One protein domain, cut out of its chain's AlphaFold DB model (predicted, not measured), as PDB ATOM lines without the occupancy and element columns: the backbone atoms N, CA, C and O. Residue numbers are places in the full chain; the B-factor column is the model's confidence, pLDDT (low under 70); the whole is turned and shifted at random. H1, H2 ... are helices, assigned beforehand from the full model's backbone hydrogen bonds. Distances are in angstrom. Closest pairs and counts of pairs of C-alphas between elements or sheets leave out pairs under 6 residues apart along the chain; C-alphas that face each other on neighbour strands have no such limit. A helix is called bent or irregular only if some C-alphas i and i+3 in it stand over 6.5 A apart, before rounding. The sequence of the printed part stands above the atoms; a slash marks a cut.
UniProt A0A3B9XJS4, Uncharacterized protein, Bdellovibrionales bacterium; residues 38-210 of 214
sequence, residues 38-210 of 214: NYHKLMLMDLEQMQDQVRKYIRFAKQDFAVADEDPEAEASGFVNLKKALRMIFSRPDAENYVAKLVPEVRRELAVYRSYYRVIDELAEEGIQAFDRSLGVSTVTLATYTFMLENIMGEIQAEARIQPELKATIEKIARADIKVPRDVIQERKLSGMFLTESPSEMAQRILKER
ATOM      1  N   ASN A  38     -60.139 158.398  -6.442       87.12
ATOM      2  CA  ASN A  38     -61.562 158.561  -6.688       87.12
ATOM      3  C   ASN A  38     -61.951 159.952  -6.188       87.12
ATOM      4  O   ASN A  38     -61.828 160.226  -4.989       87.12
ATOM      5  N   TYR A  39     -62.413 160.812  -7.096       91.06
ATOM      6  CA  TYR A  39     -62.772 162.190  -6.770       91.06
ATOM      7  C   TYR A  39     -63.811 162.285  -5.639       91.06
ATOM      8  O   TYR A  39     -63.708 163.196  -4.825       91.06
ATOM      9  N   HIS A  40     -64.724 161.312  -5.498       92.00
ATOM     10  CA  HIS A  40     -65.677 161.253  -4.378       92.00
ATOM     11  C   HIS A  40     -64.975 161.275  -3.028       92.00
ATOM     12  O   HIS A  40     -65.336 162.037  -2.139       92.00
ATOM     13  N   LYS A  41     -63.919 160.471  -2.879       91.56
ATOM     14  CA  LYS A  41     -63.144 160.415  -1.638       91.56
ATOM     15  C   LYS A  41     -62.404 161.731  -1.385       91.56
ATOM     16  O   LYS A  41     -62.309 162.156  -0.242       91.56
ATOM     17  N   LEU A  42     -61.899 162.368  -2.442       92.56
ATOM     18  CA  LEU A  42     -61.175 163.643  -2.358       92.56
ATOM     19  C   LEU A  42     -62.099 164.841  -2.102       92.56
ATOM     20  O   LEU A  42     -61.655 165.859  -1.575       92.56
ATOM     21  N   MET A  43     -63.373 164.743  -2.481       92.06
ATOM     22  CA  MET A  43     -64.391 165.747  -2.167       92.06
ATOM     23  C   MET A  43     -64.791 165.727  -0.692       92.06
ATOM     24  O   MET A  43     -65.175 166.762  -0.163       92.06
ATOM     25  N   LEU A  44     -64.692 164.570  -0.032       92.62
ATOM     26  CA  LEU A  44     -64.971 164.431   1.400       92.62
ATOM     27  C   LEU A  44     -63.828 164.937   2.288       92.62
ATOM     28  O   LEU A  44     -64.030 165.097   3.487       92.62
ATOM     29  N   MET A  45     -62.639 165.152   1.717       94.06
ATOM     30  CA  MET A  45     -61.505 165.708   2.445       94.06
ATOM     31  C   MET A  45     -61.592 167.230   2.481       94.06
ATOM     32  O   MET A  45     -61.695 167.877   1.433       94.06
ATOM     33  N   ASP A  46     -61.497 167.786   3.685       95.56
ATOM     34  CA  ASP A  46     -61.338 169.225   3.874       95.56
ATOM     35  C   ASP A  46     -59.911 169.693   3.520       95.56
ATOM     36  O   ASP A  46     -59.024 168.912   3.152       95.56
ATOM     37  N   LEU A  47     -59.688 171.007   3.597       95.69
ATOM     38  CA  LEU A  47     -58.414 171.617   3.232       95.69
ATOM     39  C   LEU A  47     -57.271 171.156   4.139       95.69
ATOM     40  O   LEU A  47     -56.162 170.968   3.645       95.69
ATOM     41  N   GLU A  48     -57.524 170.974   5.434       96.88
ATOM     42  CA  GLU A  48     -56.506 170.554   6.397       96.88
ATOM     43  C   GLU A  48     -56.071 169.114   6.112       96.88
ATOM     44  O   GLU A  48     -54.881 168.849   5.942       96.88
ATOM     45  N   GLN A  49     -57.032 168.211   5.910       96.56
ATOM     46  CA  GLN A  49     -56.783 166.821   5.539       96.56
ATOM     47  C   GLN A  49     -56.039 166.706   4.205       96.56
ATOM     48  O   GLN A  49     -55.081 165.934   4.093       96.56
ATOM     49  N   MET A  50     -56.439 167.484   3.192       96.12
ATOM     50  CA  MET A  50     -55.735 167.532   1.907       96.12
ATOM     51  C   MET A  50     -54.303 168.047   2.076       96.12
ATOM     52  O   MET A  50     -53.366 167.445   1.548       96.12
ATOM     53  N   GLN A  51     -54.118 169.126   2.835       97.31
ATOM     54  CA  GLN A  51     -52.808 169.710   3.110       97.31
ATOM     55  C   GLN A  51     -51.895 168.723   3.851       97.31
ATOM     56  O   GLN A  51     -50.717 168.602   3.510       97.31
ATOM     57  N   ASP A  52     -52.429 167.960   4.801       97.94
ATOM     58  CA  ASP A  52     -51.685 166.929   5.522       97.94
ATOM     59  C   ASP A  52     -51.238 165.785   4.608       97.94
ATOM     60  O   ASP A  52     -50.084 165.349   4.684       97.94
ATOM     61  N   GLN A  53     -52.101 165.324   3.695       96.81
ATOM     62  CA  GLN A  53     -51.708 164.319   2.700       96.81
ATOM     63  C   GLN A  53     -50.643 164.860   1.734       96.81
ATOM     64  O   GLN A  53     -49.667 164.162   1.447       96.81
ATOM     65  N   VAL A  54     -50.773 166.109   1.271       97.19
ATOM     66  CA  VAL A  54     -49.762 166.757   0.416       97.19
ATOM     67  C   VAL A  54     -48.416 166.830   1.141       97.19
ATOM     68  O   VAL A  54     -47.403 166.365   0.613       97.19
ATOM     69  N   ARG A  55     -48.400 167.321   2.384       98.12
ATOM     70  CA  ARG A  55     -47.189 167.410   3.215       98.12
ATOM     71  C   ARG A  55     -46.569 166.052   3.501       98.12
ATOM     72  O   ARG A  55     -45.345 165.939   3.557       98.12
ATOM     73  N   LYS A  56     -47.391 165.015   3.673       98.06
ATOM     74  CA  LYS A  56     -46.920 163.636   3.832       98.06
ATOM     75  C   LYS A  56     -46.145 163.174   2.597       98.06
ATOM     76  O   LYS A  56     -45.032 162.679   2.752       98.06
ATOM     77  N   TYR A  57     -46.676 163.382   1.393       97.88
ATOM     78  CA  TYR A  57     -45.968 163.031   0.156       97.88
ATOM     79  C   TYR A  57     -44.703 163.867  -0.062       97.88
ATOM     80  O   TYR A  57     -43.685 163.315  -0.468       97.88
ATOM     81  N   ILE A  58     -44.726 165.162   0.266       98.19
ATOM     82  CA  ILE A  58     -43.522 166.008   0.221       98.19
ATOM     83  C   ILE A  58     -42.456 165.490   1.192       98.19
ATOM     84  O   ILE A  58     -41.279 165.445   0.846       98.19
ATOM     85  N   ARG A  59     -42.849 165.070   2.399       98.38
ATOM     86  CA  ARG A  59     -41.919 164.499   3.381       98.38
ATOM     87  C   ARG A  59     -41.272 163.218   2.864       98.38
ATOM     88  O   ARG A  59     -40.060 163.096   2.979       98.38
ATOM     89  N   PHE A  60     -42.058 162.308   2.288       97.50
ATOM     90  CA  PHE A  60     -41.519 161.095   1.668       97.50
ATOM     91  C   PHE A  60     -40.569 161.433   0.520       97.50
ATOM     92  O   PHE A  60     -39.461 160.919   0.489       97.50
ATOM     93  N   ALA A  61     -40.934 162.385  -0.342       97.31
ATOM     94  CA  ALA A  61     -40.049 162.821  -1.413       97.31
ATOM     95  C   ALA A  61     -38.715 163.380  -0.892       97.31
ATOM     96  O   ALA A  61     -37.663 163.032  -1.409       97.31
ATOM     97  N   LYS A  62     -38.741 164.205   0.161       96.88
ATOM     98  CA  LYS A  62     -37.519 164.745   0.783       96.88
ATOM     99  C   LYS A  62     -36.640 163.669   1.408       96.88
ATOM    100  O   LYS A  62     -35.424 163.802   1.365       96.88
ATOM    101  N   GLN A  63     -37.245 162.644   2.007       96.62
ATOM    102  CA  GLN A  63     -36.506 161.501   2.545       96.62
ATOM    103  C   GLN A  63     -35.814 160.730   1.423       96.62
ATOM    104  O   GLN A  63     -34.625 160.455   1.541       96.62
ATOM    105  N   ASP A  64     -36.526 160.478   0.325       95.88
ATOM    106  CA  ASP A  64     -35.977 159.786  -0.839       95.88
ATOM    107  C   ASP A  64     -34.843 160.601  -1.499       95.88
ATOM    108  O   ASP A  64     -33.772 160.074  -1.782       95.88
ATOM    109  N   PHE A  65     -35.017 161.918  -1.664       95.25
ATOM    110  CA  PHE A  65     -33.970 162.781  -2.223       95.25
ATOM    111  C   PHE A  65     -32.734 162.921  -1.328       95.25
ATOM    112  O   PHE A  65     -31.651 163.187  -1.840       95.25
ATOM    113  N   ALA A  66     -32.866 162.757  -0.009       94.56
ATOM    114  CA  ALA A  66     -31.736 162.868   0.914       94.56
ATOM    115  C   ALA A  66     -30.726 161.718   0.774       94.56
ATOM    116  O   ALA A  66     -29.582 161.875   1.189       94.56
ATOM    117  N   VAL A  67     -31.145 160.586   0.202       94.88
ATOM    118  CA  VAL A  67     -30.300 159.401  -0.029       94.88
ATOM    119  C   VAL A  67     -30.057 159.137  -1.520       94.88
ATOM    120  O   VAL A  67     -29.478 158.117  -1.876       94.88
ATOM    121  N   ALA A  68     -30.463 160.060  -2.398       91.81
ATOM    122  CA  ALA A  68     -30.371 159.898  -3.851       91.81
ATOM    123  C   ALA A  68     -28.928 159.750  -4.370       91.81
ATOM    124  O   ALA A  68     -28.710 159.081  -5.376       91.81
ATOM    125  N   ASP A  69     -27.944 160.331  -3.672       90.50
ATOM    126  CA  ASP A  69     -26.523 160.180  -4.018       90.50
ATOM    127  C   ASP A  69     -26.023 158.736  -3.807       90.50
ATOM    128  O   ASP A  69     -25.067 158.304  -4.453       90.50
ATOM    129  N   GLU A  70     -26.666 157.985  -2.908       92.50
ATOM    130  CA  GLU A  70     -26.332 156.596  -2.572       92.50
ATOM    131  C   GLU A  70     -27.212 155.590  -3.332       92.50
ATOM    132  O   GLU A  70     -26.749 154.499  -3.670       92.50
ATOM    133  N   ASP A  71     -28.460 155.963  -3.627       92.19
ATOM    134  CA  ASP A  71     -29.450 155.139  -4.320       92.19
ATOM    135  C   ASP A  71     -30.182 155.940  -5.420       92.19
ATOM    136  O   ASP A  71     -31.130 156.680  -5.134       92.19
ATOM    137  N   PRO A  72     -29.804 155.771  -6.702       88.75
ATOM    138  CA  PRO A  72     -30.485 156.424  -7.820       88.75
ATOM    139  C   PRO A  72     -31.981 156.078  -7.941       88.75
ATOM    140  O   PRO A  72     -32.752 156.865  -8.498       88.75
ATOM    141  N   GLU A  73     -32.432 154.926  -7.424       92.12
ATOM    142  CA  GLU A  73     -33.858 154.575  -7.420       92.12
ATOM    143  C   GLU A  73     -34.651 155.451  -6.437       92.12
ATOM    144  O   GLU A  73     -35.834 155.738  -6.670       92.12
ATOM    145  N   ALA A  74     -33.995 155.951  -5.385       92.25
ATOM    146  CA  ALA A  74     -34.595 156.876  -4.437       92.25
ATOM    147  C   ALA A  74     -34.943 158.212  -5.110       92.25
ATOM    148  O   ALA A  74     -36.044 158.726  -4.912       92.25
ATOM    149  N   GLU A  75     -34.102 158.742  -6.005       91.19
ATOM    150  CA  GLU A  75     -34.441 159.970  -6.742       91.19
ATOM    151  C   GLU A  75     -35.745 159.801  -7.546       91.19
ATOM    152  O   GLU A  75     -36.660 160.634  -7.482       91.19
ATOM    153  N   ALA A  76     -35.876 158.677  -8.256       92.19
ATOM    154  CA  ALA A  76     -37.087 158.348  -9.000       92.19
ATOM    155  C   ALA A  76     -38.309 158.217  -8.070       92.19
ATOM    156  O   ALA A  76     -39.383 158.748  -8.382       92.19
ATOM    157  N   SER A  77     -38.149 157.570  -6.910       93.00
ATOM    158  CA  SER A  77     -39.193 157.482  -5.879       93.00
ATOM    159  C   SER A  77     -39.621 158.862  -5.365       93.00
ATOM    160  O   SER A  77     -40.823 159.141  -5.244       93.00
ATOM    161  N   GLY A  78     -38.668 159.777  -5.173       95.06
ATOM    162  CA  GLY A  78     -38.938 161.147  -4.749       95.06
ATOM    163  C   GLY A  78     -39.857 161.882  -5.726       95.06
ATOM    164  O   GLY A  78     -40.887 162.444  -5.330       95.06
ATOM    165  N   PHE A  79     -39.572 161.787  -7.028       95.94
ATOM    166  CA  PHE A  79     -40.456 162.336  -8.063       95.94
ATOM    167  C   PHE A  79     -41.822 161.648  -8.111       95.94
ATOM    168  O   PHE A  79     -42.835 162.326  -8.310       95.94
ATOM    169  N   VAL A  80     -41.888 160.330  -7.897       95.31
ATOM    170  CA  VAL A  80     -43.162 159.598  -7.810       95.31
ATOM    171  C   VAL A  80     -44.023 160.141  -6.667       95.31
ATOM    172  O   VAL A  80     -45.232 160.315  -6.845       95.31
ATOM    173  N   ASN A  81     -43.430 160.454  -5.517       96.62
ATOM    174  CA  ASN A  81     -44.144 161.022  -4.375       96.62
ATOM    175  C   ASN A  81     -44.654 162.447  -4.656       96.62
ATOM    176  O   ASN A  81     -45.832 162.728  -4.414       96.62
ATOM    177  N   LEU A  82     -43.841 163.320  -5.259       97.94
ATOM    178  CA  LEU A  82     -44.301 164.657  -5.665       97.94
ATOM    179  C   LEU A  82     -45.393 164.595  -6.747       97.94
ATOM    180  O   LEU A  82     -46.379 165.332  -6.678       97.94
ATOM    181  N   LYS A  83     -45.279 163.666  -7.705       97.50
ATOM    182  CA  LYS A  83     -46.321 163.428  -8.713       97.50
ATOM    183  C   LYS A  83     -47.627 162.957  -8.075       97.50
ATOM    184  O   LYS A  83     -48.683 163.461  -8.446       97.50
ATOM    185  N   LYS A  84     -47.582 162.052  -7.086       96.00
ATOM    186  CA  LYS A  84     -48.776 161.620  -6.331       96.00
ATOM    187  C   LYS A  84     -49.475 162.796  -5.647       96.00
ATOM    188  O   LYS A  84     -50.703 162.857  -5.695       96.00
ATOM    189  N   ALA A  85     -48.716 163.729  -5.069       97.19
ATOM    190  CA  ALA A  85     -49.275 164.927  -4.446       97.19
ATOM    191  C   ALA A  85     -50.030 165.799  -5.462       97.19
ATOM    192  O   ALA A  85     -51.195 166.121  -5.236       97.19
ATOM    193  N   LEU A  86     -49.414 166.120  -6.608       97.88
ATOM    194  CA  LEU A  86     -50.082 166.884  -7.672       97.88
ATOM    195  C   LEU A  86     -51.293 166.148  -8.244       97.88
ATOM    196  O   LEU A  86     -52.351 166.752  -8.399       97.88
ATOM    197  N   ARG A  87     -51.164 164.843  -8.504       96.81
ATOM    198  CA  ARG A  87     -52.263 164.007  -8.996       96.81
ATOM    199  C   ARG A  87     -53.473 164.105  -8.069       96.81
ATOM    200  O   ARG A  87     -54.569 164.394  -8.525       96.81
ATOM    201  N   MET A  88     -53.261 163.962  -6.760       95.50
ATOM    202  CA  MET A  88     -54.316 164.090  -5.752       95.50
ATOM    203  C   MET A  88     -54.970 165.480  -5.744       95.50
ATOM    204  O   MET A  88     -56.192 165.567  -5.653       95.50
ATOM    205  N   ILE A  89     -54.181 166.556  -5.851       96.81
ATOM    206  CA  ILE A  89     -54.711 167.929  -5.895       96.81
ATOM    207  C   ILE A  89     -55.575 168.134  -7.145       96.81
ATOM    208  O   ILE A  89     -56.684 168.654  -7.043       96.81
ATOM    209  N   PHE A  90     -55.099 167.701  -8.314       97.69
ATOM    210  CA  PHE A  90     -55.803 167.914  -9.579       97.69
ATOM    211  C   PHE A  90     -57.014 166.989  -9.762       97.69
ATOM    212  O   PHE A  90     -57.954 167.357 -10.453       97.69
ATOM    213  N   SER A  91     -57.059 165.818  -9.129       96.00
ATOM    214  CA  SER A  91     -58.140 164.834  -9.297       96.00
ATOM    215  C   SER A  91     -59.490 165.188  -8.638       96.00
ATOM    216  O   SER A  91     -60.393 164.350  -8.653       96.00
ATOM    217  N   ARG A  92     -59.672 166.383  -8.056       93.50
ATOM    218  CA  ARG A  92     -60.932 166.805  -7.403       93.50
ATOM    219  C   ARG A  92     -61.546 168.048  -8.060       93.50
ATOM    220  O   ARG A  92     -60.799 168.864  -8.582       93.50
ATOM    221  N   PRO A  93     -62.869 168.267  -7.982       93.81
ATOM    222  CA  PRO A  93     -63.460 169.547  -8.379       93.81
ATOM    223  C   PRO A  93     -62.871 170.717  -7.572       93.81
ATOM    224  O   PRO A  93     -62.767 170.637  -6.347       93.81
ATOM    225  N   ASP A  94     -62.527 171.823  -8.236       92.94
ATOM    226  CA  ASP A  94     -61.845 172.965  -7.605       92.94
ATOM    227  C   ASP A  94     -62.795 174.072  -7.099       92.94
ATOM    228  O   ASP A  94     -62.564 175.262  -7.287       92.94
ATOM    229  N   ALA A  95     -63.901 173.702  -6.441       81.31
ATOM    230  CA  ALA A  95     -64.912 174.670  -5.983       81.31
ATOM    231  C   ALA A  95     -64.401 175.643  -4.896       81.31
ATOM    232  O   ALA A  95     -64.874 176.771  -4.791       81.31
ATOM    233  N   GLU A  96     -63.420 175.220  -4.096       86.38
ATOM    234  CA  GLU A  96     -62.867 175.986  -2.968       86.38
ATOM    235  C   GLU A  96     -61.434 176.494  -3.228       86.38
ATOM    236  O   GLU A  96     -60.714 176.870  -2.287       86.38
ATOM    237  N   ASN A  97     -61.013 176.498  -4.499       94.31
ATOM    238  CA  ASN A  97     -59.702 176.969  -4.945       94.31
ATOM    239  C   ASN A  97     -58.535 176.254  -4.227       94.31
ATOM    240  O   ASN A  97     -57.634 176.890  -3.672       94.31
ATOM    241  N   TYR A  98     -58.589 174.922  -4.150       95.69
ATOM    242  CA  TYR A  98     -57.545 174.095  -3.529       95.69
ATOM    243  C   TYR A  98     -56.314 174.027  -4.415       95.69
ATOM    244  O   TYR A  98     -55.207 173.969  -3.884       95.69
ATOM    245  N   VAL A  99     -56.494 174.068  -5.738       97.44
ATOM    246  CA  VAL A  99     -55.382 174.075  -6.693       97.44
ATOM    247  C   VAL A  99     -54.438 175.236  -6.374       97.44
ATOM    248  O   VAL A  99     -53.282 174.999  -6.023       97.44
ATOM    249  N   ALA A 100     -54.947 176.472  -6.327       97.19
ATOM    250  CA  ALA A 100     -54.122 177.646  -6.030       97.19
ATOM    251  C   ALA A 100     -53.518 177.648  -4.612       97.19
ATOM    252  O   ALA A 100     -52.495 178.291  -4.380       97.19
ATOM    253  N   LYS A 101     -54.134 176.946  -3.650       97.69
ATOM    254  CA  LYS A 101     -53.642 176.858  -2.264       97.69
ATOM    255  C   LYS A 101     -52.538 175.811  -2.096       97.69
ATOM    256  O   LYS A 101     -51.583 176.056  -1.365       97.69
ATOM    257  N   LEU A 102     -52.666 174.655  -2.751       98.00
ATOM    258  CA  LEU A 102     -51.827 173.478  -2.495       98.00
ATOM    259  C   LEU A 102     -50.728 173.273  -3.547       98.00
ATOM    260  O   LEU A 102     -49.624 172.851  -3.196       98.00
ATOM    261  N   VAL A 103     -50.979 173.600  -4.822       98.38
ATOM    262  CA  VAL A 103     -49.980 173.443  -5.898       98.38
ATOM    263  C   VAL A 103     -48.684 174.215  -5.626       98.38
ATOM    264  O   VAL A 103     -47.622 173.628  -5.851       98.38
ATOM    265  N   PRO A 104     -48.694 175.463  -5.105       98.38
ATOM    266  CA  PRO A 104     -47.456 176.205  -4.879       98.38
ATOM    267  C   PRO A 104     -46.456 175.485  -3.970       98.38
ATOM    268  O   PRO A 104     -45.251 175.642  -4.155       98.38
ATOM    269  N   GLU A 105     -46.923 174.693  -2.999       97.88
ATOM    270  CA  GLU A 105     -46.039 173.931  -2.114       97.88
ATOM    271  C   GLU A 105     -45.302 172.827  -2.877       97.88
ATOM    272  O   GLU A 105     -44.074 172.781  -2.846       97.88
ATOM    273  N   VAL A 106     -46.024 172.011  -3.649       98.44
ATOM    274  CA  VAL A 106     -45.424 170.925  -4.443       98.44
ATOM    275  C   VAL A 106     -44.573 171.475  -5.594       98.44
ATOM    276  O   VAL A 106     -43.506 170.940  -5.899       98.44
ATOM    277  N   ARG A 107     -45.008 172.580  -6.214       98.38
ATOM    278  CA  ARG A 107     -44.276 173.260  -7.289       98.38
ATOM    279  C   ARG A 107     -42.906 173.745  -6.822       98.38
ATOM    280  O   ARG A 107     -41.951 173.593  -7.575       98.38
ATOM    281  N   ARG A 108     -42.789 174.290  -5.603       98.25
ATOM    282  CA  ARG A 108     -41.488 174.704  -5.040       98.25
ATOM    283  C   ARG A 108     -40.513 173.536  -4.949       98.25
ATOM    284  O   ARG A 108     -39.370 173.686  -5.363       98.25
ATOM    285  N   GLU A 109     -40.974 172.383  -4.474       97.81
ATOM    286  CA  GLU A 109     -40.139 171.181  -4.357       97.81
ATOM    287  C   GLU A 109     -39.703 170.665  -5.740       97.81
ATOM    288  O   GLU A 109     -38.531 170.377  -5.961       97.81
ATOM    289  N   LEU A 110     -40.611 170.643  -6.723       97.69
ATOM    290  CA  LEU A 110     -40.285 170.248  -8.103       97.69
ATOM    291  C   LEU A 110     -39.383 171.253  -8.838       97.69
ATOM    292  O   LEU A 110     -38.656 170.864  -9.758       97.69
ATOM    293  N   ALA A 111     -39.443 172.536  -8.474       96.62
ATOM    294  CA  ALA A 111     -38.654 173.594  -9.102       96.62
ATOM    295  C   ALA A 111     -37.154 173.453  -8.811       96.62
ATOM    296  O   ALA A 111     -36.351 173.742  -9.699       96.62
ATOM    297  N   VAL A 112     -36.785 172.938  -7.629       95.81
ATOM    298  CA  VAL A 112     -35.387 172.629  -7.262       95.81
ATOM    299  C   VAL A 112     -34.729 171.734  -8.319       95.81
ATOM    300  O   VAL A 112     -33.584 171.960  -8.701       95.81
ATOM    301  N   TYR A 113     -35.499 170.800  -8.879       94.75
ATOM    302  CA  TYR A 113     -35.048 169.821  -9.871       94.75
ATOM    303  C   TYR A 113     -35.506 170.135 -11.302       94.75
ATOM    304  O   TYR A 113     -35.480 169.256 -12.164       94.75
ATOM    305  N   ARG A 114     -36.017 171.350 -11.567       95.88
ATOM    306  CA  ARG A 114     -36.571 171.769 -12.878       95.88
ATOM    307  C   ARG A 114     -37.580 170.775 -13.476       95.88
ATOM    308  O   ARG A 114     -37.733 170.674 -14.689       95.88
ATOM    309  N   SER A 115     -38.279 170.037 -12.619       96.56
ATOM    310  CA  SER A 115     -39.087 168.881 -13.021       96.56
ATOM    311  C   SER A 115     -40.585 169.173 -13.057       96.56
ATOM    312  O   SER A 115     -41.366 168.308 -13.439       96.56
ATOM    313  N   TYR A 116     -41.007 170.387 -12.691       98.00
ATOM    314  CA  TYR A 116     -42.424 170.749 -12.617       98.00
ATOM    315  C   TYR A 116     -43.154 170.559 -13.957       98.00
ATOM    316  O   TYR A 116     -44.146 169.837 -14.003       98.00
ATOM    317  N   TYR A 117     -42.635 171.116 -15.056       97.62
ATOM    318  CA  TYR A 117     -43.279 170.992 -16.373       97.62
ATOM    319  C   TYR A 117     -43.315 169.543 -16.864       97.62
ATOM    320  O   TYR A 117     -44.332 169.102 -17.393       97.62
ATOM    321  N   ARG A 118     -42.242 168.775 -16.618       97.31
ATOM    322  CA  ARG A 118     -42.195 167.339 -16.927       97.31
ATOM    323  C   ARG A 118     -43.307 166.583 -16.199       97.31
ATOM    324  O   ARG A 118     -44.027 165.817 -16.825       97.31
ATOM    325  N   VAL A 119     -43.470 166.815 -14.896       97.69
ATOM    326  CA  VAL A 119     -44.500 166.135 -14.095       97.69
ATOM    327  C   VAL A 119     -45.911 166.529 -14.536       97.69
ATOM    328  O   VAL A 119     -46.788 165.672 -14.582       97.69
ATOM    329  N   ILE A 120     -46.137 167.793 -14.901       98.44
ATOM    330  CA  ILE A 120     -47.417 168.240 -15.469       98.44
ATOM    331  C   ILE A 120     -47.715 167.520 -16.791       98.44
ATOM    332  O   ILE A 120     -48.826 167.023 -16.972       98.44
ATOM    333  N   ASP A 121     -46.727 167.418 -17.684       98.31
ATOM    334  CA  ASP A 121     -46.870 166.714 -18.961       98.31
ATOM    335  C   ASP A 121     -47.168 165.218 -18.766       98.31
ATOM    336  O   ASP A 121     -48.054 164.675 -19.426       98.31
ATOM    337  N   GLU A 122     -46.486 164.569 -17.818       97.25
ATOM    338  CA  GLU A 122     -46.734 163.171 -17.445       97.25
ATOM    339  C   GLU A 122     -48.144 162.954 -16.887       97.25
ATOM    340  O   GLU A 122     -48.790 161.967 -17.231       97.25
ATOM    341  N   LEU A 123     -48.634 163.858 -16.033       97.56
ATOM    342  CA  LEU A 123     -49.991 163.772 -15.488       97.56
ATOM    343  C   LEU A 123     -51.044 163.998 -16.573       97.56
ATOM    344  O   LEU A 123     -52.032 163.270 -16.627       97.56
ATOM    345  N   ALA A 124     -50.836 164.967 -17.465       98.12
ATOM    346  CA  ALA A 124     -51.722 165.168 -18.605       98.12
ATOM    347  C   ALA A 124     -51.769 163.921 -19.501       98.12
ATOM    348  O   ALA A 124     -52.843 163.512 -19.936       98.12
ATOM    349  N   GLU A 125     -50.623 163.283 -19.735       97.50
ATOM    350  CA  GLU A 125     -50.540 162.048 -20.511       97.50
ATOM    351  C   GLU A 125     -51.227 160.866 -19.815       97.50
ATOM    352  O   GLU A 125     -51.984 160.147 -20.466       97.50
ATOM    353  N   GLU A 126     -51.070 160.721 -18.493       94.75
ATOM    354  CA  GLU A 126     -51.832 159.756 -17.682       94.75
ATOM    355  C   GLU A 126     -53.348 159.976 -17.842       94.75
ATOM    356  O   GLU A 126     -54.101 159.031 -18.081       94.75
ATOM    357  N   GLY A 127     -53.796 161.235 -17.772       95.50
ATOM    358  CA  GLY A 127     -55.203 161.598 -17.932       95.50
ATOM    359  C   GLY A 127     -55.750 161.331 -19.332       95.50
ATOM    360  O   GLY A 127     -56.875 160.855 -19.457       95.50
ATOM    361  N   ILE A 128     -54.963 161.588 -20.381       96.88
ATOM    362  CA  ILE A 128     -55.331 161.281 -21.772       96.88
ATOM    363  C   ILE A 128     -55.470 159.766 -21.962       96.88
ATOM    364  O   ILE A 128     -56.475 159.304 -22.502       96.88
ATOM    365  N   GLN A 129     -54.486 158.991 -21.496       94.94
ATOM    366  CA  GLN A 129     -54.469 157.536 -21.662       94.94
ATOM    367  C   GLN A 129     -55.658 156.854 -20.987       94.94
ATOM    368  O   GLN A 129     -56.143 155.850 -21.499       94.94
ATOM    369  N   ALA A 130     -56.188 157.415 -19.898       93.25
ATOM    370  CA  ALA A 130     -57.378 156.880 -19.239       93.25
ATOM    371  C   ALA A 130     -58.610 156.775 -20.151       93.25
ATOM    372  O   ALA A 130     -59.465 155.930 -19.896       93.25
ATOM    373  N   PHE A 131     -58.693 157.571 -21.221       93.75
ATOM    374  CA  PHE A 131     -59.795 157.522 -22.188       93.75
ATOM    375  C   PHE A 131     -59.579 156.524 -23.335       93.75
ATOM    376  O   PHE A 131     -60.439 156.409 -24.215       93.75
ATOM    377  N   ASP A 132     -58.475 155.773 -23.332       92.00
ATOM    378  CA  ASP A 132     -58.307 154.643 -24.240       92.00
ATOM    379  C   ASP A 132     -59.332 153.548 -23.904       92.00
ATOM    380  O   ASP A 132     -59.347 152.959 -22.820       92.00
ATOM    381  N   ARG A 133     -60.203 153.251 -24.875       84.44
ATOM    382  CA  ARG A 133     -61.284 152.266 -24.731       84.44
ATOM    383  C   ARG A 133     -60.772 150.861 -24.423       84.44
ATOM    384  O   ARG A 133     -61.509 150.084 -23.822       84.44
ATOM    385  N   SER A 134     -59.545 150.530 -24.824       85.69
ATOM    386  CA  SER A 134     -58.945 149.218 -24.567       85.69
ATOM    387  C   SER A 134     -58.658 148.965 -23.083       85.69
ATOM    388  O   SER A 134     -58.583 147.809 -22.671       85.69
ATOM    389  N   LEU A 135     -58.556 150.021 -22.268       85.75
ATOM    390  CA  LEU A 135     -58.226 149.918 -20.846       85.75
ATOM    391  C   LEU A 135     -59.435 149.615 -19.949       85.75
ATOM    392  O   LEU A 135     -59.245 149.252 -18.790       85.75
ATOM    393  N   GLY A 136     -60.671 149.759 -20.446       85.56
ATOM    394  CA  GLY A 136     -61.881 149.421 -19.681       85.56
ATOM    395  C   GLY A 136     -62.024 150.189 -18.358       85.56
ATOM    396  O   GLY A 136     -62.522 149.641 -17.374       85.56
ATOM    397  N   VAL A 137     -61.554 151.438 -18.315       89.50
ATOM    398  CA  VAL A 137     -61.547 152.280 -17.109       89.50
ATOM    399  C   VAL A 137     -62.978 152.566 -16.632       89.50
ATOM    400  O   VAL A 137     -63.870 152.840 -17.434       89.50
ATOM    401  N   SER A 138     -63.215 152.518 -15.314       91.38
ATOM    402  CA  SER A 138     -64.550 152.746 -14.742       91.38
ATOM    403  C   SER A 138     -65.020 154.199 -14.884       91.38
ATOM    404  O   SER A 138     -64.214 155.131 -14.858       91.38
ATOM    405  N   THR A 139     -66.338 154.410 -14.940       93.06
ATOM    406  CA  THR A 139     -66.979 155.732 -15.074       93.06
ATOM    407  C   THR A 139     -66.479 156.751 -14.042       93.06
ATOM    408  O   THR A 139     -66.122 157.873 -14.389       93.06
ATOM    409  N   VAL A 140     -66.380 156.350 -12.770       92.38
ATOM    410  CA  VAL A 140     -65.887 157.212 -11.677       92.38
ATOM    411  C   VAL A 140     -64.417 157.598 -11.878       92.38
ATOM    412  O   VAL A 140     -64.012 158.730 -11.603       92.38
ATOM    413  N   THR A 141     -63.606 156.671 -12.382       92.44
ATOM    414  CA  THR A 141     -62.189 156.925 -12.656       92.44
ATOM    415  C   THR A 141     -62.038 157.882 -13.841       92.44
ATOM    416  O   THR A 141     -61.279 158.843 -13.754       92.44
ATOM    417  N   LEU A 142     -62.826 157.712 -14.908       94.00
ATOM    418  CA  LEU A 142     -62.872 158.663 -16.026       94.00
ATOM    419  C   LEU A 142     -63.329 160.059 -15.581       94.00
ATOM    420  O   LEU A 142     -62.737 161.056 -15.993       94.00
ATOM    421  N   ALA A 143     -64.331 160.153 -14.700       94.88
ATOM    422  CA  ALA A 143     -64.747 161.427 -14.107       94.88
ATOM    423  C   ALA A 143     -63.590 162.095 -13.343       94.88
ATOM    424  O   ALA A 143     -63.323 163.280 -13.540       94.88
ATOM    425  N   THR A 144     -62.853 161.313 -12.547       95.38
ATOM    426  CA  THR A 144     -61.659 161.764 -11.810       95.38
ATOM    427  C   THR A 144     -60.588 162.322 -12.753       95.38
ATOM    428  O   THR A 144     -60.070 163.416 -12.529       95.38
ATOM    429  N   TYR A 145     -60.287 161.613 -13.845       95.88
ATOM    430  CA  TYR A 145     -59.332 162.082 -14.852       95.88
ATOM    431  C   TYR A 145     -59.840 163.292 -15.643       95.88
ATOM    432  O   TYR A 145     -59.035 164.122 -16.061       95.88
ATOM    433  N   THR A 146     -61.158 163.452 -15.784       96.38
ATOM    434  CA  THR A 146     -61.732 164.659 -16.390       96.38
ATOM    435  C   THR A 146     -61.437 165.890 -15.528       96.38
ATOM    436  O   THR A 146     -60.894 166.862 -16.048       96.38
ATOM    437  N   PHE A 147     -61.677 165.827 -14.209       96.56
ATOM    438  CA  PHE A 147     -61.300 166.913 -13.287       96.56
ATOM    439  C   PHE A 147     -59.796 167.186 -13.305       96.56
ATOM    440  O   PHE A 147     -59.375 168.339 -13.314       96.56
ATOM    441  N   MET A 148     -58.985 166.128 -13.363       97.38
ATOM    442  CA  MET A 148     -57.534 166.258 -13.416       97.38
ATOM    443  C   MET A 148     -57.068 167.076 -14.621       97.38
ATOM    444  O   MET A 148     -56.291 168.012 -14.454       97.38
ATOM    445  N   LEU A 149     -57.568 166.765 -15.819       98.00
ATOM    446  CA  LEU A 149     -57.217 167.507 -17.031       98.00
ATOM    447  C   LEU A 149     -57.744 168.951 -16.997       98.00
ATOM    448  O   LEU A 149     -57.007 169.868 -17.358       98.00
ATOM    449  N   GLU A 150     -58.982 169.163 -16.535       97.50
ATOM    450  CA  GLU A 150     -59.578 170.499 -16.372       97.50
ATOM    451  C   GLU A 150     -58.731 171.383 -15.446       97.50
ATOM    452  O   GLU A 150     -58.371 172.505 -15.809       97.50
ATOM    453  N   ASN A 151     -58.345 170.856 -14.282       97.94
ATOM    454  CA  ASN A 151     -57.562 171.595 -13.296       97.94
ATOM    455  C   ASN A 151     -56.118 171.835 -13.744       97.94
ATOM    456  O   ASN A 151     -55.592 172.920 -13.509       97.94
ATOM    457  N   ILE A 152     -55.485 170.869 -14.424       98.38
ATOM    458  CA  ILE A 152     -54.153 171.069 -15.014       98.38
ATOM    459  C   ILE A 152     -54.191 172.238 -16.000       98.38
ATOM    460  O   ILE A 152     -53.378 173.153 -15.894       98.38
ATOM    461  N   MET A 153     -55.150 172.246 -16.933       97.94
ATOM    462  CA  MET A 153     -55.292 173.348 -17.890       97.94
ATOM    463  C   MET A 153     -55.610 174.672 -17.192       97.94
ATOM    464  O   MET A 153     -55.062 175.709 -17.568       97.94
ATOM    465  N   GLY A 154     -56.468 174.635 -16.170       96.94
ATOM    466  CA  GLY A 154     -56.811 175.788 -15.343       96.94
ATOM    467  C   GLY A 154     -55.591 176.439 -14.691       96.94
ATOM    468  O   GLY A 154     -55.469 177.665 -14.751       96.94
ATOM    469  N   GLU A 155     -54.685 175.621 -14.148       97.75
ATOM    470  CA  GLU A 155     -53.438 176.037 -13.498       97.75
ATOM    471  C   GLU A 155     -52.425 176.608 -14.503       97.75
ATOM    472  O   GLU A 155     -51.901 177.706 -14.315       97.75
ATOM    473  N   ILE A 156     -52.153 175.897 -15.603       97.75
ATOM    474  CA  ILE A 156     -51.000 176.223 -16.462       97.75
ATOM    475  C   ILE A 156     -51.303 177.224 -17.580       97.75
ATOM    476  O   ILE A 156     -50.375 177.765 -18.181       97.75
ATOM    477  N   GLN A 157     -52.575 177.502 -17.885       96.12
ATOM    478  CA  GLN A 157     -52.965 178.325 -19.043       96.12
ATOM    479  C   GLN A 157     -52.352 179.732 -19.069       96.12
ATOM    480  O   GLN A 157     -52.080 180.257 -20.149       96.12
ATOM    481  N   ALA A 158     -52.162 180.368 -17.908       94.75
ATOM    482  CA  ALA A 158     -51.608 181.718 -17.849       94.75
ATOM    483  C   ALA A 158     -50.119 181.707 -18.221       94.75
ATOM    484  O   ALA A 158     -49.656 182.552 -18.986       94.75
ATOM    485  N   GLU A 159     -49.394 180.711 -17.718       96.12
ATOM    486  CA  GLU A 159     -47.958 180.539 -17.920       96.12
ATOM    487  C   GLU A 159     -47.621 179.928 -19.289       96.12
ATOM    488  O   GLU A 159     -46.594 180.260 -19.879       96.12
ATOM    489  N   ALA A 160     -48.523 179.130 -19.868       96.75
ATOM    490  CA  ALA A 160     -48.397 178.571 -21.216       96.75
ATOM    491  C   ALA A 160     -48.273 179.635 -22.325       96.75
ATOM    492  O   ALA A 160     -47.867 179.325 -23.441       96.75
ATOM    493  N   ARG A 161     -48.586 180.906 -22.037       94.25
ATOM    494  CA  ARG A 161     -48.318 182.033 -22.947       94.25
ATOM    495  C   ARG A 161     -46.831 182.283 -23.169       94.25
ATOM    496  O   ARG A 161     -46.459 182.790 -24.216       94.25
ATOM    497  N   ILE A 162     -46.011 181.975 -22.169       95.25
ATOM    498  CA  ILE A 162     -44.578 182.290 -22.155       95.25
ATOM    499  C   ILE A 162     -43.695 181.046 -22.021       95.25
ATOM    500  O   ILE A 162     -42.514 181.126 -22.336       95.25
ATOM    501  N   GLN A 163     -44.247 179.911 -21.580       96.81
ATOM    502  CA  GLN A 163     -43.538 178.634 -21.457       96.81
ATOM    503  C   GLN A 163     -44.005 177.646 -22.545       96.81
ATOM    504  O   GLN A 163     -45.120 177.114 -22.443       96.81
ATOM    505  N   PRO A 164     -43.185 177.380 -23.584       96.00
ATOM    506  CA  PRO A 164     -43.538 176.480 -24.684       96.00
ATOM    507  C   PRO A 164     -43.883 175.055 -24.241       96.00
ATOM    508  O   PRO A 164     -44.765 174.433 -24.828       96.00
ATOM    509  N   GLU A 165     -43.234 174.542 -23.196       96.31
ATOM    510  CA  GLU A 165     -43.467 173.201 -22.658       96.31
ATOM    511  C   GLU A 165     -44.903 173.053 -22.140       96.31
ATOM    512  O   GLU A 165     -45.581 172.078 -22.457       96.31
ATOM    513  N   LEU A 166     -45.404 174.057 -21.414       97.69
ATOM    514  CA  LEU A 166     -46.779 174.059 -20.905       97.69
ATOM    515  C   LEU A 166     -47.802 174.249 -22.029       97.69
ATOM    516  O   LEU A 166     -48.862 173.617 -22.015       97.69
ATOM    517  N   LYS A 167     -47.479 175.068 -23.040       97.69
ATOM    518  CA  LYS A 167     -48.299 175.183 -24.255       97.69
ATOM    519  C   LYS A 167     -48.411 173.840 -24.973       97.69
ATOM    520  O   LYS A 167     -49.519 173.433 -25.320       97.69
ATOM    521  N   ALA A 168     -47.295 173.130 -25.134       98.00
ATOM    522  CA  ALA A 168     -47.262 171.817 -25.768       98.00
ATOM    523  C   ALA A 168     -48.128 170.792 -25.018       98.00
ATOM    524  O   ALA A 168     -48.800 169.982 -25.662       98.00
ATOM    525  N   THR A 169     -48.187 170.853 -23.683       98.50
ATOM    526  CA  THR A 169     -49.104 170.020 -22.888       98.50
ATOM    527  C   THR A 169     -50.576 170.325 -23.200       98.50
ATOM    528  O   THR A 169     -51.347 169.396 -23.436       98.50
ATOM    529  N   ILE A 170     -50.982 171.599 -23.293       98.44
ATOM    530  CA  ILE A 170     -52.365 171.961 -23.676       98.44
ATOM    531  C   ILE A 170     -52.670 171.506 -25.113       98.44
ATOM    532  O   ILE A 170     -53.728 170.935 -25.376       98.44
ATOM    533  N   GLU A 171     -51.734 171.690 -26.046       98.19
ATOM    534  CA  GLU A 171     -51.863 171.199 -27.424       98.19
ATOM    535  C   GLU A 171     -51.967 169.672 -27.497       98.19
ATOM    536  O   GLU A 171     -52.661 169.139 -28.366       98.19
ATOM    537  N   LYS A 172     -51.278 168.946 -26.610       98.38
ATOM    538  CA  LYS A 172     -51.389 167.487 -26.489       98.38
ATOM    539  C   LYS A 172     -52.816 167.095 -26.084       98.38
ATOM    540  O   LYS A 172     -53.422 166.270 -26.763       98.38
ATOM    541  N   ILE A 173     -53.386 167.745 -25.063       98.38
ATOM    542  CA  ILE A 173     -54.772 167.505 -24.615       98.38
ATOM    543  C   ILE A 173     -55.783 167.859 -25.719       98.38
ATOM    544  O   ILE A 173     -56.720 167.099 -25.974       98.38
ATOM    545  N   ALA A 174     -55.583 168.975 -26.425       97.88
ATOM    546  CA  ALA A 174     -56.451 169.398 -27.526       97.88
ATOM    547  C   ALA A 174     -56.477 168.390 -28.687       97.88
ATOM    548  O   ALA A 174     -57.534 168.147 -29.272       97.88
ATOM    549  N   ARG A 175     -55.320 167.799 -29.015       97.94
ATOM    550  CA  ARG A 175     -55.162 166.824 -30.108       97.94
ATOM    551  C   ARG A 175     -55.623 165.412 -29.753       97.94
ATOM    552  O   ARG A 175     -55.795 164.607 -30.661       97.94
ATOM    553  N   ALA A 176     -55.827 165.116 -28.472       97.56
ATOM    554  CA  ALA A 176     -56.258 163.797 -28.018       97.56
ATOM    555  C   ALA A 176     -57.720 163.453 -28.379       97.56
ATOM    556  O   ALA A 176     -58.103 162.295 -28.255       97.56
ATOM    557  N   ASP A 177     -58.527 164.434 -28.813       95.38
ATOM    558  CA  ASP A 177     -59.947 164.276 -29.182       95.38
ATOM    559  C   ASP A 177     -60.775 163.482 -28.148       95.38
ATOM    560  O   ASP A 177     -61.555 162.582 -28.467       95.38
ATOM    561  N   ILE A 178     -60.598 163.818 -26.870       96.12
ATOM    562  CA  ILE A 178     -61.238 163.129 -25.753       96.12
ATOM    563  C   ILE A 178     -62.758 163.293 -25.850       96.12
ATOM    564  O   ILE A 178     -63.307 164.391 -25.710       96.12
ATOM    565  N   LYS A 179     -63.463 162.176 -26.041       94.50
ATOM    566  CA  LYS A 179     -64.927 162.112 -25.966       94.50
ATOM    567  C   LYS A 179     -65.333 161.619 -24.588       94.50
ATOM    568  O   LYS A 179     -65.185 160.437 -24.295       94.50
ATOM    569  N   VAL A 180     -65.865 162.518 -23.763       95.12
ATOM    570  CA  VAL A 180     -66.359 162.154 -22.432       95.12
ATOM    571  C   VAL A 180     -67.644 161.325 -22.581       95.12
ATOM    572  O   VAL A 180     -68.614 161.810 -23.171       95.12
ATOM    573  N   PRO A 181     -67.674 160.075 -22.088       95.31
ATOM    574  CA  PRO A 181     -68.855 159.223 -22.180       95.31
ATOM    575  C   PRO A 181     -70.084 159.797 -21.452       95.31
ATOM    576  O   PRO A 181     -69.969 160.544 -20.478       95.31
ATOM    577  N   ARG A 182     -71.293 159.451 -21.914       95.19
ATOM    578  CA  ARG A 182     -72.552 159.993 -21.356       95.19
ATOM    579  C   ARG A 182     -72.771 159.618 -19.892       95.19
ATOM    580  O   ARG A 182     -73.306 160.425 -19.141       95.19
ATOM    581  N   ASP A 183     -72.377 158.415 -19.503       95.00
ATOM    582  CA  ASP A 183     -72.389 157.929 -18.124       95.00
ATOM    583  C   ASP A 183     -71.463 158.759 -17.228       95.00
ATOM    584  O   ASP A 183     -71.860 159.114 -16.125       95.00
ATOM    585  N   VAL A 184     -70.289 159.176 -17.719       94.88
ATOM    586  CA  VAL A 184     -69.380 160.076 -16.982       94.88
ATOM    587  C   VAL A 184     -70.010 161.457 -16.782       94.88
ATOM    588  O   VAL A 184     -69.942 162.023 -15.690       94.88
ATOM    589  N   ILE A 185     -70.678 161.991 -17.810       94.50
ATOM    590  CA  ILE A 185     -71.419 163.262 -17.713       94.50
ATOM    591  C   ILE A 185     -72.555 163.145 -16.684       94.50
ATOM    592  O   ILE A 185     -72.758 164.046 -15.869       94.50
ATOM    593  N   GLN A 186     -73.306 162.038 -16.710       94.19
ATOM    594  CA  GLN A 186     -74.393 161.786 -15.761       94.19
ATOM    595  C   GLN A 186     -73.874 161.634 -14.329       94.19
ATOM    596  O   GLN A 186     -74.418 162.271 -13.432       94.19
ATOM    597  N   GLU A 187     -72.804 160.870 -14.128       93.56
ATOM    598  CA  GLU A 187     -72.127 160.682 -12.842       93.56
ATOM    599  C   GLU A 187     -71.725 162.024 -12.218       93.56
ATOM    600  O   GLU A 187     -72.098 162.338 -11.084       93.56
ATOM    601  N   ARG A 188     -71.035 162.874 -12.988       93.94
ATOM    602  CA  ARG A 188     -70.633 164.222 -12.553       93.94
ATOM    603  C   ARG A 188     -71.839 165.103 -12.224       93.94
ATOM    604  O   ARG A 188     -71.828 165.836 -11.231       93.94
ATOM    605  N   LYS A 189     -72.903 165.020 -13.026       91.88
ATOM    606  CA  LYS A 189     -74.136 165.779 -12.791       91.88
ATOM    607  C   LYS A 189     -74.855 165.333 -11.514       91.88
ATOM    608  O   LYS A 189     -75.334 166.186 -10.775       91.88
ATOM    609  N   LEU A 190     -74.933 164.030 -11.252       89.75
ATOM    610  CA  LEU A 190     -75.591 163.488 -10.059       89.75
ATOM    611  C   LEU A 190     -74.809 163.789  -8.777       89.75
ATOM    612  O   LEU A 190     -75.416 164.011  -7.735       89.75
ATOM    613  N   SER A 191     -73.480 163.840  -8.866       87.69
ATOM    614  CA  SER A 191     -72.602 163.947  -7.693       87.69
ATOM    615  C   SER A 191     -72.406 165.375  -7.184       87.69
ATOM    616  O   SER A 191     -72.094 165.580  -6.017       87.69
ATOM    617  N   GLY A 192     -72.599 166.377  -8.041       83.94
ATOM    618  CA  GLY A 192     -72.468 167.783  -7.642       83.94
ATOM    619  C   GLY A 192     -72.943 168.782  -8.689       83.94
ATOM    620  O   GLY A 192     -72.521 169.932  -8.663       83.94
ATOM    621  N   MET A 193     -73.782 168.348  -9.640       86.69
ATOM    622  CA  MET A 193     -74.251 169.157 -10.772       86.69
ATOM    623  C   MET A 193     -73.117 169.780 -11.596       86.69
ATOM    624  O   MET A 193     -73.287 170.843 -12.195       86.69
ATOM    625  N   PHE A 194     -71.964 169.111 -11.657       88.44
ATOM    626  CA  PHE A 194     -70.814 169.633 -12.378       88.44
ATOM    627  C   PHE A 194     -71.112 169.704 -13.874       88.44
ATOM    628  O   PHE A 194     -71.489 168.710 -14.505       88.44
ATOM    629  N   LEU A 195     -70.897 170.886 -14.451       85.44
ATOM    630  CA  LEU A 195     -70.851 171.026 -15.897       85.44
ATOM    631  C   LEU A 195     -69.660 170.218 -16.405       85.44
ATOM    632  O   LEU A 195     -68.573 170.262 -15.833       85.44
ATOM    633  N   THR A 196     -69.908 169.426 -17.440       83.06
ATOM    634  CA  THR A 196     -68.886 168.598 -18.067       83.06
ATOM    635  C   THR A 196     -68.711 169.094 -19.482       83.06
ATOM    636  O   THR A 196     -69.602 168.933 -20.315       83.06
ATOM    637  N   GLU A 197     -67.570 169.714 -19.726       88.69
ATOM    638  CA  GLU A 197     -67.071 169.956 -21.069       88.69
ATOM    639  C   GLU A 197     -66.054 168.862 -21.414       88.69
ATOM    640  O   GLU A 197     -65.446 168.269 -20.521       88.69
ATOM    641  N   SER A 198     -65.860 168.561 -22.699       94.50
ATOM    642  CA  SER A 198     -64.715 167.740 -23.088       94.50
ATOM    643  C   SER A 198     -63.402 168.467 -22.745       94.50
ATOM    644  O   SER A 198     -63.231 169.624 -23.137       94.50
ATOM    645  N   PRO A 199     -62.421 167.793 -22.109       97.00
ATOM    646  CA  PRO A 199     -61.096 168.372 -21.903       97.00
ATOM    647  C   PRO A 199     -60.426 168.834 -23.203       97.00
ATOM    648  O   PRO A 199     -59.744 169.856 -23.215       97.00
ATOM    649  N   SER A 200     -60.641 168.127 -24.317       97.88
ATOM    650  CA  SER A 200     -60.085 168.532 -25.613       97.88
ATOM    651  C   SER A 200     -60.763 169.785 -26.170       97.88
ATOM    652  O   SER A 200     -60.073 170.643 -26.715       97.88
ATOM    653  N   GLU A 201     -62.080 169.938 -26.001       97.12
ATOM    654  CA  GLU A 201     -62.808 171.155 -26.405       97.12
ATOM    655  C   GLU A 201     -62.366 172.367 -25.571       97.12
ATOM    656  O   GLU A 201     -62.038 173.424 -26.121       97.12
ATOM    657  N   MET A 202     -62.229 172.181 -24.254       96.69
ATOM    658  CA  MET A 202     -61.698 173.201 -23.352       96.69
ATOM    659  C   MET A 202     -60.273 173.617 -23.748       96.69
ATOM    660  O   MET A 202     -59.979 174.814 -23.828       96.69
ATOM    661  N   ALA A 203     -59.399 172.652 -24.054       97.50
ATOM    662  CA  ALA A 203     -58.033 172.914 -24.504       97.50
ATOM    663  C   ALA A 203     -58.003 173.719 -25.815       97.50
ATOM    664  O   ALA A 203     -57.261 174.697 -25.928       97.50
ATOM    665  N   GLN A 204     -58.840 173.355 -26.794       97.06
ATOM    666  CA  GLN A 204     -58.964 174.084 -28.061       97.06
ATOM    667  C   GLN A 204     -59.416 175.530 -27.844       97.06
ATOM    668  O   GLN A 204     -58.860 176.447 -28.456       97.06
ATOM    669  N   ARG A 205     -60.381 175.755 -26.945       96.12
ATOM    670  CA  ARG A 205     -60.817 177.107 -26.587       96.12
ATOM    671  C   ARG A 205     -59.680 177.915 -25.965       96.12
ATOM    672  O   ARG A 205     -59.439 179.039 -26.401       96.12
ATOM    673  N   ILE A 206     -58.948 177.348 -25.002       95.38
ATOM    674  CA  ILE A 206     -57.797 178.017 -24.372       95.38
ATOM    675  C   ILE A 206     -56.755 178.403 -25.430       95.38
ATOM    676  O   ILE A 206     -56.295 179.547 -25.449       95.38
ATOM    677  N   LEU A 207     -56.426 177.490 -26.350       94.62
ATOM    678  CA  LEU A 207     -55.483 177.758 -27.438       94.62
ATOM    679  C   LEU A 207     -55.963 178.898 -28.342       94.62
ATOM    680  O   LEU A 207     -55.199 179.819 -28.636       94.62
ATOM    681  N   LYS A 208     -57.240 178.873 -28.736       93.88
ATOM    682  CA  LYS A 208     -57.836 179.874 -29.624       93.88
ATOM    683  C   LYS A 208     -57.953 181.249 -28.975       93.88
ATOM    684  O   LYS A 208     -57.669 182.238 -29.636       93.88
ATOM    685  N   GLU A 209     -58.393 181.334 -27.727       90.94
ATOM    686  CA  GLU A 209     -58.735 182.611 -27.087       90.94
ATOM    687  C   GLU A 209     -57.561 183.245 -26.344       90.94
ATOM    688  O   GLU A 209     -57.509 184.463 -26.194       90.94
ATOM    689  N   ARG A 210     -56.642 182.428 -25.819       82.19
ATOM    690  CA  ARG A 210     -55.644 182.893 -24.846       82.19
ATOM    691  C   ARG A 210     -54.207 182.739 -25.315       82.19
ATOM    692  O   ARG A 210     -53.353 183.381 -24.703       82.19
TER     693      ARG A 210
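This is residues 38 to 210 of the 214 residues of an uncharacterized protein of Bdellovibrionales bacterium (UniProt A0A3B9XJS4). Two groups of three helices meet at an angle: H2, H3 and H4 lie side by side, and the inner end of H3 packs on H6 of the second group, H5, H6 and H7. H6 is near the middle and touches seven other helices; H8 crosses its beginning, H9 packs on H6 and H7, and short H1 packs on H6. The printed part has 173 residues with nine named helices, H1 to H9 along the chain, and no named strand, an all helix class. It is compact, with a radius of gyration of the C-alphas of 16.2 A and spans of 49 by 36 by 33 A.

H1, residues 39 to 43, touches residues 140 to 144 alone of H6, residues 139 to 156; the closest C-alphas, Tyr 39 and Thr 144, are 5.2 A apart. H2, residues 47 to 66, and H3, residues 72 to 90, form a hairpin at a shallow tilt of 14 degrees, with the C-alphas of Ala 61 and Gly 78 closest at 3.9 A. H4, residues 98 to 112, forms a hairpin with H3, closest at Ile 89 and Val 99, C-alphas 6.2 A apart. H2, H3 and H4 are an up and down bundle, each running against the one before. Residues 87 to 90 alone of H3 touch residues 147 to 152 alone of H6, about perpendicular at 84 degrees; the closest C-alphas, Phe 90 and Met 148, are 4.5 A apart. H5, residues 116 to 129, H6 and H7, residues 164 to 175, are a second up and down bundle. H5 touches H7 at a shallow tilt of 6 degrees, the same way, closest at the C-alphas of Asp 121 and Thr 169, 5.6 A. H6, the hub, touches H8, residues 182 to 192, about perpendicular at 74 degrees, closest at the C-alphas of Thr 139 and Val 184, 5.3 A. H9, residues 199 to 210, touches H7 at a steep tilt of 49 degrees, closest at the C-alphas of Ala 174 and Ser 200, 4.2 A. Every O i to N i+4 pair is within hydrogen-bond range in H1, H2 and H5 to H9, against 14 of 15 in H3 and 6 of 11 in H4.

H1 begins at C-alpha 39, (-62.772, 162.190, -6.770). H2 is 28.2 A long, H3 27.9 A, H4 22.5 A, H5 20.0 A and H6 26.0 A. H4 is only just irregular, with C-alphas 101 and 104 6.7 A apart. H9 ends at C-alpha 210, (-55.644, 182.893, -24.846).

The C-alphas farthest apart, Glu 70 and Leu 190, are 50.3 A apart. The printed part has no cut and no long link. Its mean pLDDT is 94.9, and no printed residue is under 70.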